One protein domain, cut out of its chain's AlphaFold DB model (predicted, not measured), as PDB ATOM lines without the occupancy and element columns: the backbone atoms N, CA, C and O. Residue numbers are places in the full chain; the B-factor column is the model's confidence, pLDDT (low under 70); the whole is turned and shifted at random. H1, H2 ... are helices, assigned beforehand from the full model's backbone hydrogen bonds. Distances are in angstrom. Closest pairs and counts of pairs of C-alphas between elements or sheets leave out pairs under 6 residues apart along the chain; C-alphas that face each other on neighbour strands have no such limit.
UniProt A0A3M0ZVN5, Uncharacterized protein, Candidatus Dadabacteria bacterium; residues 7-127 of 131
ATOM      1  N   THR A   7      40.292 -17.485 -41.847       93.94
ATOM      2  CA  THR A   7      40.656 -18.703 -41.105       93.94
ATOM      3  C   THR A   7      40.467 -18.538 -39.599       93.94
ATOM      4  O   THR A   7      39.908 -19.422 -38.959       93.94
ATOM      5  N   GLU A   8      40.880 -17.402 -39.026       94.06
ATOM      6  CA  GLU A   8      40.652 -17.118 -37.602       94.06
ATOM      7  C   GLU A   8      39.156 -17.043 -37.286       94.06
ATOM      8  O   GLU A   8      38.717 -17.620 -36.297       94.06
ATOM      9  N   LEU A   9      38.360 -16.396 -38.145       93.75
ATOM     10  CA  LEU A   9      36.907 -16.322 -37.965       93.75
ATOM     11  C   LEU A   9      36.241 -17.703 -38.038       93.75
ATOM     12  O   LEU A   9      35.351 -17.989 -37.242       93.75
ATOM     13  N   PHE A  10      36.677 -18.560 -38.964       95.44
ATOM     14  CA  PHE A  10      36.189 -19.934 -39.055       95.44
ATOM     15  C   PHE A  10      36.531 -20.733 -37.792       95.44
ATOM     16  O   PHE A  10      35.652 -21.372 -37.219       95.44
ATOM     17  N   ASN A  11      37.776 -20.652 -37.317       95.69
ATOM     18  CA  ASN A  11      38.197 -21.354 -36.105       95.69
ATOM     19  C   ASN A  11      37.415 -20.877 -34.874       95.69
ATOM     20  O   ASN A  11      36.931 -21.704 -34.111       95.69
ATOM     21  N   GLU A  12      37.195 -19.569 -34.726       95.94
ATOM     22  CA  GLU A  12      36.367 -19.024 -33.643       95.94
ATOM     23  C   GLU A  12      34.917 -19.516 -33.703       95.94
ATOM     24  O   GLU A  12      34.314 -19.785 -32.663       95.94
ATOM     25  N   ALA A  13      34.349 -19.666 -34.903       96.69
ATOM     26  CA  ALA A  13      33.020 -20.246 -35.065       96.69
ATOM     27  C   ALA A  13      32.994 -21.721 -34.627       96.69
ATOM     28  O   ALA A  13      32.078 -22.133 -33.916       96.69
ATOM     29  N   MET A  14      34.010 -22.511 -34.995       97.75
ATOM     30  CA  MET A  14      34.125 -23.908 -34.554       97.75
ATOM     31  C   MET A  14      34.285 -24.006 -33.032       97.75
ATOM     32  O   MET A  14      33.622 -24.826 -32.397       97.75
ATOM     33  N   ASP A  15      35.097 -23.132 -32.434       97.94
ATOM     34  CA  ASP A  15      35.280 -23.041 -30.983       97.94
ATOM     35  C   ASP A  15      33.961 -22.712 -30.272       97.94
ATOM     36  O   ASP A  15      33.641 -23.319 -29.249       97.94
ATOM     37  N   ALA A  16      33.161 -21.799 -30.830       97.62
ATOM     38  CA  ALA A  16      31.856 -21.442 -30.284       97.62
ATOM     39  C   ALA A  16      30.861 -22.614 -30.329       97.62
ATOM     40  O   ALA A  16      30.154 -22.851 -29.347       97.62
ATOM     41  N   TRP A  17      30.828 -23.380 -31.426       97.62
ATOM     42  CA  TRP A  17      30.012 -24.594 -31.521       97.62
ATOM     43  C   TRP A  17      30.409 -25.633 -30.472       97.62
ATOM     44  O   TRP A  17      29.548 -26.173 -29.777       97.62
ATOM     45  N   ILE A  18      31.711 -25.877 -30.324       97.75
ATOM     46  CA  ILE A  18      32.261 -26.836 -29.362       97.75
ATOM     47  C   ILE A  18      31.927 -26.413 -27.927       97.75
ATOM     48  O   ILE A  18      31.375 -27.212 -27.173       97.75
ATOM     49  N   ALA A  19      32.138 -25.142 -27.579       97.50
ATOM     50  CA  ALA A  19      31.757 -24.601 -26.276       97.50
ATOM     51  C   ALA A  19      30.242 -24.707 -26.022       97.50
ATOM     52  O   ALA A  19      29.812 -24.956 -24.894       97.50
ATOM     53  N   GLY A  20      29.418 -24.554 -27.064       96.75
ATOM     54  CA  GLY A  20      27.970 -24.757 -26.998       96.75
ATOM     55  C   GLY A  20      27.578 -26.193 -26.642       96.75
ATOM     56  O   GLY A  20      26.676 -26.392 -25.831       96.75
ATOM     57  N   ILE A  21      28.276 -27.190 -27.199       96.38
ATOM     58  CA  ILE A  21      28.086 -28.605 -26.845       96.38
ATOM     59  C   ILE A  21      28.507 -28.847 -25.390       96.38
ATOM     60  O   ILE A  21      27.733 -29.410 -24.620       96.38
ATOM     61  N   GLU A  22      29.698 -28.391 -24.990       95.88
ATOM     62  CA  GLU A  22      30.247 -28.617 -23.641       95.88
ATOM     63  C   GLU A  22      29.385 -28.008 -22.531       95.88
ATOM     64  O   GLU A  22      29.250 -28.578 -21.447       95.88
ATOM     65  N   SER A  23      28.811 -26.836 -22.805       95.75
ATOM     66  CA  SER A  23      28.015 -26.061 -21.854       95.75
ATOM     67  C   SER A  23      26.514 -26.354 -21.921       95.75
ATOM     68  O   SER A  23      25.740 -25.717 -21.199       95.75
ATOM     69  N   TYR A  24      26.081 -27.299 -22.765       95.75
ATOM     70  CA  TYR A  24      24.665 -27.594 -22.956       95.75
ATOM     71  C   TYR A  24      24.017 -28.046 -21.631       95.75
ATOM     72  O   TYR A  24      24.464 -29.025 -21.031       95.75
ATOM     73  N   PRO A  25      22.959 -27.363 -21.145       93.06
ATOM     74  CA  PRO A  25      22.391 -27.631 -19.821       93.06
ATOM     75  C   PRO A  25      21.551 -28.914 -19.763       93.06
ATOM     76  O   PRO A  25      21.198 -29.364 -18.673       93.06
ATOM     77  N   GLY A  26      21.176 -29.462 -20.921       94.06
ATOM     78  CA  GLY A  26      20.412 -30.699 -21.037       94.06
ATOM     79  C   GLY A  26      21.295 -31.934 -21.205       94.06
ATOM     80  O   GLY A  26      22.521 -31.881 -21.138       94.06
ATOM     81  N   GLU A  27      20.652 -33.069 -21.453       93.94
ATOM     82  CA  GLU A  27      21.352 -34.304 -21.794       93.94
ATOM     83  C   GLU A  27      21.889 -34.240 -23.229       93.94
ATOM     84  O   GLU A  27      21.172 -33.865 -24.160       93.94
ATOM     85  N   ILE A  28      23.153 -34.624 -23.405       95.56
ATOM     86  CA  ILE A  28      23.765 -34.801 -24.721       95.56
ATOM     87  C   ILE A  28      23.571 -36.262 -25.124       95.56
ATOM     88  O   ILE A  28      23.901 -37.168 -24.363       95.56
ATOM     89  N   TYR A  29      23.064 -36.479 -26.330       95.75
ATOM     90  CA  TYR A  29      22.875 -37.795 -26.938       95.75
ATOM     91  C   TYR A  29      23.307 -37.752 -28.415       95.75
ATOM     92  O   TYR A  29      23.390 -36.661 -28.992       95.75
ATOM     93  N   PRO A  30      23.611 -38.901 -29.050       96.94
ATOM     94  CA  PRO A  30      24.177 -38.948 -30.402       96.94
ATOM     95  C   PRO A  30      23.417 -38.127 -31.453       96.94
ATOM     96  O   PRO A  30      24.023 -37.395 -32.235       96.94
ATOM     97  N   GLU A  31      22.087 -38.183 -31.455       96.75
ATOM     98  CA  GLU A  31      21.252 -37.470 -32.423       96.75
ATOM     99  C   GLU A  31      21.356 -35.948 -32.283       96.75
ATOM    100  O   GLU A  31      21.286 -35.245 -33.294       96.75
ATOM    101  N   LEU A  32      21.570 -35.434 -31.066       96.56
ATOM    102  CA  LEU A  32      21.831 -34.014 -30.843       96.56
ATOM    103  C   LEU A  32      23.173 -33.613 -31.463       96.56
ATOM    104  O   LEU A  32      23.238 -32.618 -32.179       96.56
ATOM    105  N   VAL A  33      24.224 -34.413 -31.261       97.75
ATOM    106  CA  VAL A  33      25.550 -34.160 -31.851       97.75
ATOM    107  C   VAL A  33      25.463 -34.147 -33.380       97.75
ATOM    108  O   VAL A  33      25.968 -33.232 -34.031       97.75
ATOM    109  N   TYR A  34      24.744 -35.104 -33.973       97.81
ATOM    110  CA  TYR A  34      24.504 -35.131 -35.416       97.81
ATOM    111  C   TYR A  34      23.685 -33.946 -35.929       97.81
ATOM    112  O   TYR A  34      23.901 -33.505 -37.061       97.81
ATOM    113  N   ALA A  35      22.734 -33.443 -35.139       97.25
ATOM    114  CA  ALA A  35      21.988 -32.240 -35.479       97.25
ATOM    115  C   ALA A  35      22.903 -31.009 -35.467       97.25
ATOM    116  O   ALA A  35      22.894 -30.259 -36.436       97.25
ATOM    117  N   VAL A  36      23.756 -30.859 -34.449       97.25
ATOM    118  CA  VAL A  36      24.729 -29.757 -34.380       97.25
ATOM    119  C   VAL A  36      25.667 -29.771 -35.587       97.25
ATOM    120  O   VAL A  36      25.775 -28.762 -36.275       97.25
ATOM    121  N   ILE A  37      26.261 -30.919 -35.936       98.12
ATOM    122  CA  ILE A  37      27.135 -31.027 -37.123       98.12
ATOM    123  C   ILE A  37      26.394 -30.629 -38.407       98.12
ATOM    124  O   ILE A  37      26.973 -30.022 -39.306       98.12
ATOM    125  N   ARG A  38      25.100 -30.952 -38.510       97.81
ATOM    126  CA  ARG A  38      24.273 -30.549 -39.652       97.81
ATOM    127  C   ARG A  38      24.054 -29.037 -39.702       97.81
ATOM    128  O   ARG A  38      24.092 -28.482 -40.796       97.81
ATOM    129  N   GLU A  39      23.844 -28.385 -38.562       97.69
ATOM    130  CA  GLU A  39      23.729 -26.921 -38.487       97.69
ATOM    131  C   GLU A  39      25.048 -26.233 -38.876       97.69
ATOM    132  O   GLU A  39      25.035 -25.245 -39.608       97.69
ATOM    133  N   MET A  40      26.194 -26.832 -38.532       97.62
ATOM    134  CA  MET A  40      27.527 -26.364 -38.949       97.62
ATOM    135  C   MET A  40      27.762 -26.431 -40.470       97.62
ATOM    136  O   MET A  40      28.762 -25.911 -40.968       97.62
ATOM    137  N   ARG A  41      26.851 -27.034 -41.256       96.50
ATOM    138  CA  ARG A  41      26.959 -27.109 -42.725       96.50
ATOM    139  C   ARG A  41      27.215 -25.744 -43.361       96.50
ATOM    140  O   ARG A  41      27.959 -25.669 -44.339       96.50
ATOM    141  N   ILE A  42      26.581 -24.688 -42.852       95.69
ATOM    142  CA  ILE A  42      26.755 -23.344 -43.407       95.69
ATOM    143  C   ILE A  42      28.189 -22.842 -43.216       95.69
ATOM    144  O   ILE A  42      28.764 -22.285 -44.149       95.69
ATOM    145  N   ASP A  43      28.801 -23.122 -42.066       97.19
ATOM    146  CA  ASP A  43      30.181 -22.743 -41.771       97.19
ATOM    147  C   ASP A  43      31.160 -23.503 -42.669       97.19
ATOM    148  O   ASP A  43      32.083 -22.906 -43.225       97.19
ATOM    149  N   PHE A  44      30.918 -24.797 -42.907       97.50
ATOM    150  CA  PHE A  44      31.725 -25.593 -43.838       97.50
ATOM    151  C   PHE A  44      31.601 -25.100 -45.282       97.50
ATOM    152  O   PHE A  44      32.597 -25.010 -45.999       97.50
ATOM    153  N   TYR A  45      30.387 -24.746 -45.713       96.06
ATOM    154  CA  TYR A  45      30.164 -24.155 -47.030       96.06
ATOM    155  C   TYR A  45      30.917 -22.826 -47.178       96.06
ATOM    156  O   TYR A  45      31.550 -22.587 -48.208       96.06
ATOM    157  N   CYS A  46      30.879 -21.972 -46.152       95.62
ATOM    158  CA  CYS A  46      31.620 -20.713 -46.116       95.62
ATOM    159  C   CYS A  46      33.136 -20.943 -46.158       95.62
ATOM    160  O   CYS A  46      33.814 -20.292 -46.950       95.62
ATOM    161  N   ALA A  47      33.663 -21.899 -45.385       96.75
ATOM    162  CA  ALA A  47      35.082 -22.252 -45.401       96.75
ATOM    163  C   ALA A  47      35.544 -22.658 -46.804       96.75
ATOM    164  O   ALA A  47      36.479 -22.063 -47.338       96.75
ATOM    165  N   VAL A  48      34.827 -23.588 -47.446       97.25
ATOM    166  CA  VAL A  48      35.122 -24.002 -48.824       97.25
ATOM    167  C   VAL A  48      35.006 -22.820 -49.783       97.25
ATOM    168  O   VAL A  48      35.901 -22.612 -50.594       97.25
ATOM    169  N   SER A  49      33.957 -22.001 -49.665       96.19
ATOM    170  CA  SER A  49      33.751 -20.826 -50.527       96.19
ATOM    171  C   SER A  49      34.879 -19.796 -50.425       96.19
ATOM    172  O   SER A  49      35.129 -19.069 -51.386       96.19
ATOM    173  N   CYS A  50      35.549 -19.744 -49.275       96.06
ATOM    174  CA  CYS A  50      36.702 -18.897 -48.996       96.06
ATOM    175  C   CYS A  50      38.050 -19.612 -49.194       96.06
ATOM    176  O   CYS A  50      39.076 -19.065 -48.792       96.06
ATOM    177  N   ASN A  51      38.061 -20.797 -49.815       96.94
ATOM    178  CA  ASN A  51      39.246 -21.624 -50.066       96.94
ATOM    179  C   ASN A  51      40.024 -21.994 -48.789       96.94
ATOM    180  O   ASN A  51      41.256 -22.001 -48.763       96.94
ATOM    181  N   ILE A  52      39.300 -22.267 -47.701       96.81
ATOM    182  CA  ILE A  52      39.864 -22.673 -46.415       96.81
ATOM    183  C   ILE A  52      39.742 -24.187 -46.279       96.81
ATOM    184  O   ILE A  52      38.655 -24.720 -46.049       96.81
ATOM    185  N   ALA A  53      40.879 -24.874 -46.372       96.25
ATOM    186  CA  ALA A  53      40.980 -26.277 -46.006       96.25
ATOM    187  C   ALA A  53      41.127 -26.395 -44.482       96.25
ATOM    188  O   ALA A  53      42.109 -25.925 -43.908       96.25
ATOM    189  N   PHE A  54      40.149 -27.022 -43.833       97.12
ATOM    190  CA  PHE A  54      40.166 -27.284 -42.395       97.12
ATOM    191  C   PHE A  54      40.396 -28.768 -42.105       97.12
ATOM    192  O   PHE A  54      40.203 -29.629 -42.967       97.12
ATOM    193  N   ASP A  55      40.840 -29.072 -40.888       97.69
ATOM    194  CA  ASP A  55      41.137 -30.439 -40.485       97.69
ATOM    195  C   ASP A  55      39.898 -31.130 -39.899       97.69
ATOM    196  O   ASP A  55      39.451 -30.836 -38.791       97.69
ATOM    197  N   VAL A  56      39.311 -32.041 -40.677       98.25
ATOM    198  CA  VAL A  56      38.110 -32.786 -40.270       98.25
ATOM    199  C   VAL A  56      38.406 -33.759 -39.130       98.25
ATOM    200  O   VAL A  56      37.523 -33.998 -38.310       98.25
ATOM    201  N   LEU A  57      39.618 -34.320 -39.067       98.44
ATOM    202  CA  LEU A  57      39.998 -35.272 -38.020       98.44
ATOM    203  C   LEU A  57      40.128 -34.545 -36.682       98.44
ATOM    204  O   LEU A  57      39.545 -34.976 -35.691       98.44
ATOM    205  N   GLU A  58      40.810 -33.396 -36.680       98.25
ATOM    206  CA  GLU A  58      40.916 -32.542 -35.494       98.25
ATOM    207  C   GLU A  58      39.535 -32.062 -35.026       98.25
ATOM    208  O   GLU A  58      39.206 -32.157 -33.845       98.25
ATOM    209  N   LEU A  59      38.687 -31.591 -35.947       98.31
ATOM    210  CA  LEU A  59      37.338 -31.149 -35.596       98.31
ATOM    211  C   LEU A  59      36.494 -32.295 -35.016       98.31
ATOM    212  O   LEU A  59      35.768 -32.089 -34.043       98.31
ATOM    213  N   ALA A  60      36.590 -33.496 -35.589       98.44
ATOM    214  CA  ALA A  60      35.881 -34.669 -35.095       98.44
ATOM    215  C   ALA A  60      36.335 -35.078 -33.689       98.44
ATOM    216  O   ALA A  60      35.477 -35.363 -32.856       98.44
ATOM    217  N   ASP A  61      37.640 -35.066 -33.403       98.50
ATOM    218  CA  ASP A  61      38.161 -35.350 -32.060       98.50
ATOM    219  C   ASP A  61      37.673 -34.312 -31.043       98.50
ATOM    220  O   ASP A  61      37.153 -34.672 -29.989       98.50
ATOM    221  N   ARG A  62      37.720 -33.021 -31.391       98.44
ATOM    222  CA  ARG A  62      37.239 -31.943 -30.514       98.44
ATOM    223  C   ARG A  62      35.740 -32.044 -30.220       98.44
ATOM    224  O   ARG A  62      35.324 -31.867 -29.076       98.44
ATOM    225  N   ILE A  63      34.920 -32.364 -31.226       98.19
ATOM    226  CA  ILE A  63      33.485 -32.637 -31.035       98.19
ATOM    227  C   ILE A  63      33.286 -33.910 -30.202       98.19
ATOM    228  O   ILE A  63      32.410 -33.954 -29.335       98.19
ATOM    229  N   GLY A  64      34.102 -34.938 -30.435       97.81
ATOM    230  CA  GLY A  64      34.137 -36.159 -29.639       97.81
ATOM    231  C   GLY A  64      34.369 -35.841 -28.166       97.81
ATOM    232  O   GLY A  64      33.534 -36.181 -27.336       97.81
ATOM    233  N   LEU A  65      35.420 -35.091 -27.846       97.88
ATOM    234  CA  LEU A  65      35.742 -34.671 -26.487       97.88
ATOM    235  C   LEU A  65      34.601 -33.870 -25.841       97.88
ATOM    236  O   LEU A  65      34.157 -34.216 -24.744       97.88
ATOM    237  N   ALA A  66      34.070 -32.864 -26.542       97.56
ATOM    238  CA  ALA A  66      32.970 -32.029 -26.055       97.56
ATOM    239  C   ALA A  66      31.686 -32.825 -25.777       97.56
ATOM    240  O   ALA A  66      30.963 -32.562 -24.816       97.56
ATOM    241  N   SER A  67      31.424 -33.847 -26.592       96.81
ATOM    242  CA  SER A  67      30.308 -34.779 -26.418       96.81
ATOM    243  C   SER A  67      30.653 -35.992 -25.548       96.81
ATOM    244  O   SER A  67      29.884 -36.949 -25.517       96.81
ATOM    245  N   LYS A  68      31.783 -35.983 -24.826       96.12
ATOM    246  CA  LYS A  68      32.249 -37.087 -23.960       96.12
ATOM    247  C   LYS A  68      32.350 -38.435 -24.686       96.12
ATOM    248  O   LYS A  68      32.097 -39.485 -24.099       96.12
ATOM    249  N   TYR A  69      32.707 -38.391 -25.964       95.88
ATOM    250  CA  TYR A  69      32.865 -39.528 -26.866       95.88
ATOM    251  C   TYR A  69      31.603 -40.397 -26.987       95.88
ATOM    252  O   TYR A  69      31.689 -41.604 -27.208       95.88
ATOM    253  N   LEU A  70      30.417 -39.783 -26.873       95.75
ATOM    254  CA  LEU A  70      29.126 -40.455 -27.082       95.75
ATOM    255  C   LEU A  70      28.975 -41.035 -28.492       95.75
ATOM    256  O   LEU A  70      28.224 -41.987 -28.696       95.75
ATOM    257  N   VAL A  71      29.672 -40.446 -29.462       96.62
ATOM    258  CA  VAL A  71      29.683 -40.875 -30.858       96.62
ATOM    259  C   VAL A  71      31.095 -41.330 -31.225       96.62
ATOM    260  O   VAL A  71      32.050 -40.608 -30.926       96.62
ATOM    261  N   PRO A  72      31.264 -42.482 -31.904       97.56
ATOM    262  CA  PRO A  72      32.569 -42.898 -32.401       97.56
ATOM    263  C   PRO A  72      33.182 -41.844 -33.331       97.56
ATOM    264  O   PRO A  72      32.523 -41.365 -34.252       97.56
ATOM    265  N   GLU A  73      34.467 -41.539 -33.155       97.19
ATOM    266  CA  GLU A  73      35.184 -40.520 -33.941       97.19
ATOM    267  C   GLU A  73      35.023 -40.726 -35.456       97.19
ATOM    268  O   GLU A  73      34.681 -39.803 -36.191       97.19
ATOM    269  N   LYS A  74      35.154 -41.973 -35.924       97.31
ATOM    270  CA  LYS A  74      34.936 -42.333 -37.331       97.31
ATOM    271  C   LYS A  74      33.549 -41.914 -37.836       97.31
ATOM    272  O   LYS A  74      33.415 -41.497 -38.985       97.31
ATOM    273  N   GLU A  75      32.507 -42.037 -37.015       97.56
ATOM    274  CA  GLU A  75      31.154 -41.606 -37.381       97.56
ATOM    275  C   GLU A  75      31.049 -40.081 -37.448       97.56
ATOM    276  O   GLU A  75      30.449 -39.571 -38.395       97.56
ATOM    277  N   LEU A  76      31.695 -39.358 -36.526       98.19
ATOM    278  CA  LEU A  76      31.784 -37.894 -36.555       98.19
ATOM    279  C   LEU A  76      32.482 -37.401 -37.826       98.19
ATOM    280  O   LEU A  76      31.926 -36.568 -38.540       98.19
ATOM    281  N   VAL A  77      33.636 -37.979 -38.168       98.50
ATOM    282  CA  VAL A  77      34.396 -37.658 -39.387       98.50
ATOM    283  C   VAL A  77      33.525 -37.800 -40.632       98.50
ATOM    284  O   VAL A  77      33.428 -36.879 -41.446       98.50
ATOM    285  N   PHE A  78      32.831 -38.932 -40.780       97.56
ATOM    286  CA  PHE A  78      31.953 -39.137 -41.932       97.56
ATOM    287  C   PHE A  78      30.710 -38.250 -41.912       97.56
ATOM    288  O   PHE A  78      30.202 -37.909 -42.982       97.56
ATOM    289  N   ASN A  79      30.211 -37.874 -40.734       97.44
ATOM    290  CA  ASN A  79      29.095 -36.945 -40.620       97.44
ATOM    291  C   ASN A  79      29.499 -35.534 -41.069       97.44
ATOM    292  O   ASN A  79      28.778 -34.939 -41.870       97.44
ATOM    293  N   ILE A  80      30.675 -35.053 -40.645       98.19
ATOM    294  CA  ILE A  80      31.254 -33.768 -41.064       98.19
ATOM    295  C   ILE A  80      31.493 -33.763 -42.576       98.19
ATOM    296  O   ILE A  80      30.996 -32.875 -43.268       98.19
ATOM    297  N   LEU A  81      32.164 -34.787 -43.123       97.44
ATOM    298  CA  LEU A  81      32.384 -34.897 -44.572       97.44
ATOM    299  C   LEU A  81      31.072 -34.851 -45.364       97.44
ATOM    300  O   LEU A  81      31.001 -34.213 -46.410       97.44
ATOM    301  N   ALA A  82      30.009 -35.490 -44.864       96.25
ATOM    302  CA  ALA A  82      28.710 -35.504 -45.533       96.25
ATOM    303  C   ALA A  82      28.031 -34.120 -45.619       96.25
ATOM    304  O   ALA A  82      27.081 -33.963 -46.402       96.25
ATOM    305  N   GLN A  83      28.498 -33.139 -44.841       96.88
ATOM    306  CA  GLN A  83      28.023 -31.757 -44.891       96.88
ATOM    307  C   GLN A  83      28.763 -30.894 -45.922       96.88
ATOM    308  O   GLN A  83      28.268 -29.814 -46.248       96.88
ATOM    309  N   LEU A  84      29.893 -31.353 -46.474       96.75
ATOM    310  CA  LEU A  84      30.609 -30.611 -47.513       96.75
ATOM    311  C   LEU A  84      29.730 -30.408 -48.766       96.75
ATOM    312  O   LEU A  84      28.932 -31.297 -49.118       96.75
ATOM    313  N   PRO A  85      29.855 -29.252 -49.450       95.25
ATOM    314  CA  PRO A  85      29.107 -28.990 -50.672       95.25
ATOM    315  C   PRO A  85      29.432 -30.021 -51.753       95.25
ATOM    316  O   PRO A  85      30.562 -30.497 -51.861       95.25
ATOM    317  N   ALA A  86      28.428 -30.384 -52.551       93.25
ATOM    318  CA  ALA A  86      28.645 -31.246 -53.702       93.25
ATOM    319  C   ALA A  86      29.419 -30.504 -54.808       93.25
ATOM    320  O   ALA A  86      29.281 -29.287 -54.919       93.25
ATOM    321  N   PRO A  87      30.140 -31.221 -55.689       90.56
ATOM    322  CA  PRO A  87      30.825 -30.655 -56.853       90.56
ATOM    323  C   PRO A  87      29.987 -29.656 -57.665       90.56
ATOM    324  O   PRO A  87      30.488 -28.605 -58.049       90.56
ATOM    325  N   GLN A  88      28.693 -29.934 -57.879       91.38
ATOM    326  CA  GLN A  88      27.797 -29.031 -58.615       91.38
ATOM    327  C   GLN A  88      27.460 -27.711 -57.892       91.38
ATOM    328  O   GLN A  88      26.923 -26.799 -58.514       91.38
ATOM    329  N   GLU A  89      27.718 -27.614 -56.585       92.25
ATOM    330  CA  GLU A  89      27.513 -26.397 -55.786       92.25
ATOM    331  C   GLU A  89      28.748 -25.472 -55.836       92.25
ATOM    332  O   GLU A  89      28.668 -24.318 -55.412       92.25
ATOM    333  N   LEU A  90      29.880 -25.954 -56.366       93.88
ATOM    334  CA  LEU A  90      31.146 -25.223 -56.422       93.88
ATOM    335  C   LEU A  90      31.222 -24.340 -57.670       93.88
ATOM    336  O   LEU A  90      30.778 -24.710 -58.755       93.88
ATOM    337  N   LYS A  91      31.812 -23.153 -57.512       95.00
ATOM    338  CA  LYS A  91      31.867 -22.109 -58.546       95.00
ATOM    339  C   LYS A  91      33.252 -21.912 -59.150       95.00
ATOM    340  O   LYS A  91      33.353 -21.335 -60.229       95.00
ATOM    341  N   THR A  92      34.308 -22.332 -58.457       95.88
ATOM    342  CA  THR A  92      35.700 -22.100 -58.866       95.88
ATOM    343  C   THR A  92      36.542 -23.352 -58.663       95.88
ATOM    344  O   THR A  92      36.258 -24.155 -57.777       95.88
ATOM    345  N   GLU A  93      37.607 -23.506 -59.453       95.62
ATOM    346  CA  GLU A  93      38.556 -24.622 -59.319       95.62
ATOM    347  C   GLU A  93      39.223 -24.662 -57.934       95.62
ATOM    348  O   GLU A  93      39.411 -25.741 -57.376       95.62
ATOM    349  N   ASP A  94      39.489 -23.505 -57.321       97.00
ATOM    350  CA  ASP A  94      40.058 -23.433 -55.968       97.00
ATOM    351  C   ASP A  94      39.156 -24.093 -54.910       97.00
ATOM    352  O   ASP A  94      39.649 -24.725 -53.971       97.00
ATOM    353  N   GLN A  95      37.832 -24.008 -55.072       97.12
ATOM    354  CA  GLN A  95      36.879 -24.659 -54.171       97.12
ATOM    355  C   GLN A  95      36.922 -26.182 -54.334       97.12
ATOM    356  O   GLN A  95      36.882 -26.909 -53.340       97.12
ATOM    357  N   PHE A  96      37.060 -26.672 -55.574       96.00
ATOM    358  CA  PHE A  96      37.279 -28.098 -55.845       96.00
ATOM    359  C   PHE A  96      38.571 -28.585 -55.197       96.00
ATOM    360  O   PHE A  96      38.570 -29.610 -54.515       96.00
ATOM    361  N   TYR A  97      39.659 -27.831 -55.367       97.12
ATOM    362  CA  TYR A  97      40.950 -28.158 -54.776       97.12
ATOM    363  C   TYR A  97      40.893 -28.158 -53.242       97.12
ATOM    364  O   TYR A  97      41.417 -29.069 -52.606       97.12
ATOM    365  N   THR A  98      40.181 -27.202 -52.643       97.75
ATOM    366  CA  THR A  98      39.975 -27.129 -51.188       97.75
ATOM    367  C   THR A  98      39.266 -28.375 -50.656       97.75
ATOM    368  O   THR A  98      39.712 -28.961 -49.669       97.75
ATOM    369  N   ILE A  99      38.195 -28.831 -51.316       96.94
ATOM    370  CA  ILE A  99      37.525 -30.082 -50.927       96.94
ATOM    371  C   ILE A  99      38.457 -31.280 -51.096       96.94
ATOM    372  O   ILE A  99      38.510 -32.116 -50.198       96.94
ATOM    373  N   ALA A 100      39.198 -31.363 -52.204       96.44
ATOM    374  CA  ALA A 100      40.140 -32.457 -52.433       96.44
ATOM    375  C   ALA A 100      41.171 -32.549 -51.296       96.44
ATOM    376  O   ALA A 100      41.331 -33.613 -50.711       96.44
ATOM    377  N   GLN A 101      41.760 -31.422 -50.881       97.75
ATOM    378  CA  GLN A 101      42.692 -31.378 -49.748       97.75
ATOM    379  C   GLN A 101      42.073 -31.874 -48.435       97.75
ATOM    380  O   GLN A 101      42.727 -32.589 -47.673       97.75
ATOM    381  N   ILE A 102      40.823 -31.491 -48.153       98.00
ATOM    382  CA  ILE A 102      40.102 -31.948 -46.960       98.00
ATOM    383  C   ILE A 102      39.882 -33.467 -47.025       98.00
ATOM    384  O   ILE A 102      40.141 -34.178 -46.053       98.00
ATOM    385  N   VAL A 103      39.413 -33.971 -48.169       97.62
ATOM    386  CA  VAL A 103      39.086 -35.389 -48.355       97.62
ATOM    387  C   VAL A 103      40.340 -36.257 -48.337       97.62
ATOM    388  O   VAL A 103      40.322 -37.291 -47.677       97.62
ATOM    389  N   ASP A 104      41.432 -35.832 -48.971       97.69
ATOM    390  CA  ASP A 104      42.692 -36.581 -49.034       97.69
ATOM    391  C   ASP A 104      43.277 -36.839 -47.639       97.69
ATOM    392  O   ASP A 104      43.743 -37.942 -47.344       97.69
ATOM    393  N   LYS A 105      43.200 -35.847 -46.739       97.75
ATOM    394  CA  LYS A 105      43.602 -36.023 -45.336       97.75
ATOM    395  C   LYS A 105      42.781 -37.103 -44.636       97.75
ATOM    396  O   LYS A 105      43.333 -37.913 -43.895       97.75
ATOM    397  N   VAL A 106      41.467 -37.116 -44.862       98.12
ATOM    398  CA  VAL A 106      40.590 -38.125 -44.263       98.12
ATOM    399  C   VAL A 106      40.818 -39.495 -44.897       98.12
ATOM    400  O   VAL A 106      40.878 -40.478 -44.170       98.12
ATOM    401  N   GLU A 107      40.996 -39.573 -46.215       97.81
ATOM    402  CA  GLU A 107      41.268 -40.811 -46.958       97.81
ATOM    403  C   GLU A 107      42.540 -41.510 -46.452       97.81
ATOM    404  O   GLU A 107      42.565 -42.735 -46.328       97.81
ATOM    405  N   ALA A 108      43.570 -40.738 -46.081       97.62
ATOM    406  CA  ALA A 108      44.812 -41.267 -45.520       97.62
ATOM    407  C   ALA A 108      44.617 -42.018 -44.185       97.62
ATOM    408  O   ALA A 108      45.373 -42.944 -43.891       97.62
ATOM    409  N   VAL A 109      43.613 -41.641 -43.386       97.94
ATOM    410  CA  VAL A 109      43.303 -42.270 -42.085       97.94
ATOM    411  C   VAL A 109      42.160 -43.280 -42.201       97.94
ATOM    412  O   VAL A 109      42.192 -44.352 -41.595       97.94
ATOM    413  N   TYR A 110      41.157 -42.967 -43.017       97.19
ATOM    414  CA  TYR A 110      39.958 -43.763 -43.234       97.19
ATOM    415  C   TYR A 110      39.758 -44.031 -44.736       97.19
ATOM    416  O   TYR A 110      38.966 -43.334 -45.378       97.19
ATOM    417  N   PRO A 111      40.405 -45.075 -45.293       96.44
ATOM    418  CA  PRO A 111      40.275 -45.419 -46.707       96.44
ATOM    419  C   PRO A 111      38.821 -45.654 -47.141       96.44
ATOM    420  O   PRO A 111      38.023 -46.264 -46.418       96.44
ATOM    421  N   GLY A 112      38.484 -45.199 -48.345       94.31
ATOM    422  CA  GLY A 112      37.136 -45.215 -48.911       94.31
ATOM    423  C   GLY A 112      36.278 -44.002 -48.533       94.31
ATOM    424  O   GLY A 112      35.058 -44.038 -48.736       94.31
ATOM    425  N   ALA A 113      36.878 -42.942 -47.990       96.00
ATOM    426  CA  ALA A 113      36.187 -41.707 -47.655       96.00
ATOM    427  C   ALA A 113      35.679 -40.980 -48.896       96.00
ATOM    428  O   ALA A 113      34.492 -40.638 -48.942       96.00
ATOM    429  N   LEU A 114      36.516 -40.849 -49.929       94.62
ATOM    430  CA  LEU A 114      36.115 -40.254 -51.203       94.62
ATOM    431  C   LEU A 114      34.940 -41.023 -51.822       94.62
ATOM    432  O   LEU A 114      33.880 -40.450 -52.065       94.62
ATOM    433  N   ALA A 115      35.060 -42.348 -51.954       94.06
ATOM    434  CA  ALA A 115      34.008 -43.192 -52.530       94.06
ATOM    435  C   ALA A 115      32.688 -43.149 -51.732       94.06
ATOM    436  O   ALA A 115      31.591 -43.333 -52.273       94.06
ATOM    437  N   ARG A 116      32.748 -42.942 -50.410       93.00
ATOM    438  CA  ARG A 116      31.550 -42.753 -49.579       93.00
ATOM    439  C   ARG A 116      30.915 -41.381 -49.813       93.00
ATOM    440  O   ARG A 116      29.687 -41.302 -49.895       93.00
ATOM    441  N   LEU A 117      31.730 -40.338 -49.930       93.62
ATOM    442  CA  LEU A 117      31.276 -38.976 -50.184       93.62
ATOM    443  C   LEU A 117      30.654 -38.837 -51.586       93.62
ATOM    444  O   LEU A 117      29.551 -38.309 -51.718       93.62
ATOM    445  N   GLU A 118      31.273 -39.428 -52.609       92.56
ATOM    446  CA  GLU A 118      30.753 -39.455 -53.981       92.56
ATOM    447  C   GLU A 118      29.372 -40.113 -54.071       92.56
ATOM    448  O   GLU A 118      28.442 -39.534 -54.638       92.56
ATOM    449  N   ARG A 119      29.186 -41.283 -53.439       91.00
ATOM    450  CA  ARG A 119      27.870 -41.949 -53.371       91.00
ATOM    451  C   ARG A 119      26.809 -41.053 -52.741       91.00
ATOM    452  O   ARG A 119      25.656 -41.045 -53.177       91.00
ATOM    453  N   ARG A 120      27.181 -40.279 -51.716       88.94
ATOM    454  CA  ARG A 120      26.265 -39.343 -51.059       88.94
ATOM    455  C   ARG A 120      25.864 -38.203 -51.993       88.94
ATOM    456  O   ARG A 120      24.684 -37.847 -52.010       88.94
ATOM    457  N   TRP A 121      26.806 -37.645 -52.749       89.81
ATOM    458  CA  TRP A 121      26.525 -36.586 -53.720       89.81
ATOM    459  C   TRP A 121      25.656 -37.078 -54.876       89.81
ATOM    460  O   TRP A 121      24.670 -36.421 -55.202       89.81
ATOM    461  N   GLN A 122      25.928 -38.267 -55.419       86.62
ATOM    462  CA  GLN A 122      25.095 -38.889 -56.456       86.62
ATOM    463  C   GLN A 122      23.656 -39.124 -55.971       86.62
ATOM    464  O   GLN A 122      22.700 -38.822 -56.685       86.62
ATOM    465  N   GLY A 123      23.480 -39.561 -54.720       72.69
ATOM    466  CA  GLY A 123      22.158 -39.711 -54.105       72.69
ATOM    467  C   GLY A 123      21.378 -38.398 -53.939       72.69
ATOM    468  O   GLY A 123      20.153 -38.431 -53.879       72.69
ATOM    469  N   LYS A 124      22.047 -37.233 -53.899       57.72
ATOM    470  CA  LYS A 124      21.379 -35.915 -53.886       57.72
ATOM    471  C   LYS A 124      20.878 -35.491 -55.275       57.72
ATOM    472  O   LYS A 124      19.931 -34.715 -55.350       57.72
ATOM    473  N   VAL A 125      21.458 -36.009 -56.362       54.91
ATOM    474  CA  VAL A 125      21.043 -35.690 -57.744       54.91
ATOM    475  C   VAL A 125      19.715 -36.379 -58.110       54.91
ATOM    476  O   VAL A 125      18.939 -35.845 -58.895       54.91
ATOM    477  N   GLY A 126      19.388 -37.517 -57.484       45.12
ATOM    478  CA  GLY A 126      18.183 -38.309 -57.777       45.12
ATOM    479  C   GLY A 126      16.860 -37.835 -57.150       45.12
ATOM    480  O   GLY A 126      15.829 -38.447 -57.412       45.12
ATOM    481  N   HIS A 127      16.849 -36.778 -56.329       42.31
ATOM    482  CA  HIS A 127      15.640 -36.321 -55.618       42.31
ATOM    483  C   HIS A 127      15.042 -34.990 -56.105       42.31
ATOM    484  O   HIS A 127      14.060 -34.534 -55.533       42.31
TER     485      HIS A 127
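Overview. This is residues 7 to 127 of the 131 residues of an uncharacterized protein of Candidatus Dadabacteria bacterium (UniProt A0A3M0ZVN5). Five helices, H1 to H5, form a body in which H4 and H5 cross, H1 lies beside H4 and H2 beside H5; at one end H6 and H7 meet near their ends as a V, with the start of H6 packed on H3. The printed part has 121 residues with seven named helices, H1 to H7 in chain order, and no named strand: all helix. It is compact, with a radius of gyration of the C-alphas of 14.2 A and spans of 42 by 30 by 29 A.

Along the chain. H1, residues 7 to 22, begins at C-alpha 7 (40.656, -18.703, -41.105) and is 22.6 A long. H2 is residues 30 to 39, H3 41 to 49, H4 56 to 66 and H5 73 to 81. H6, residues 93 to 109, is the longest at 25.1 A. H7, residues 113 to 125, 19.2 A long, ends at C-alpha 125 (21.043, -35.690, -57.744).

Arrangement. H1 touches H3 with residues 7 to 13 alone; the closest C-alphas, of Phe 10 and Ala 47, are 6.8 A apart. H1 touches H4 at Glu 22 and Ala 66, 5.0 A between C-alphas, at a shallow tilt of 31 degrees, the same way. H4 touches H5, closest C-alphas Ala 60 and Leu 76 at 5.4 A, at a steep tilt of 56 degrees. H2 touches H5, closest C-alphas Ile 37 and Ile 80 at 6.3 A. H6 touches H3 with residues 95 to 99 alone, closest C-alphas Val 48 and Gln 95 at 5.7 A. H6 touches H7 at C-alphas Glu 107 and Ala 113, 5.2 A, at a steep tilt of 49 degrees. Every O i to N i+4 pair is within hydrogen-bond range in H1, H2, H3, H4, H5 and H7; in H6, 12 of 13 are.

Size, cuts and confidence. The C-alphas farthest apart, of Gly 26 and Glu 93, are 42.8 A apart. The printed part has no cut; the link from H5 to H6 is long. Residues 124 to 127 have pLDDT under 70.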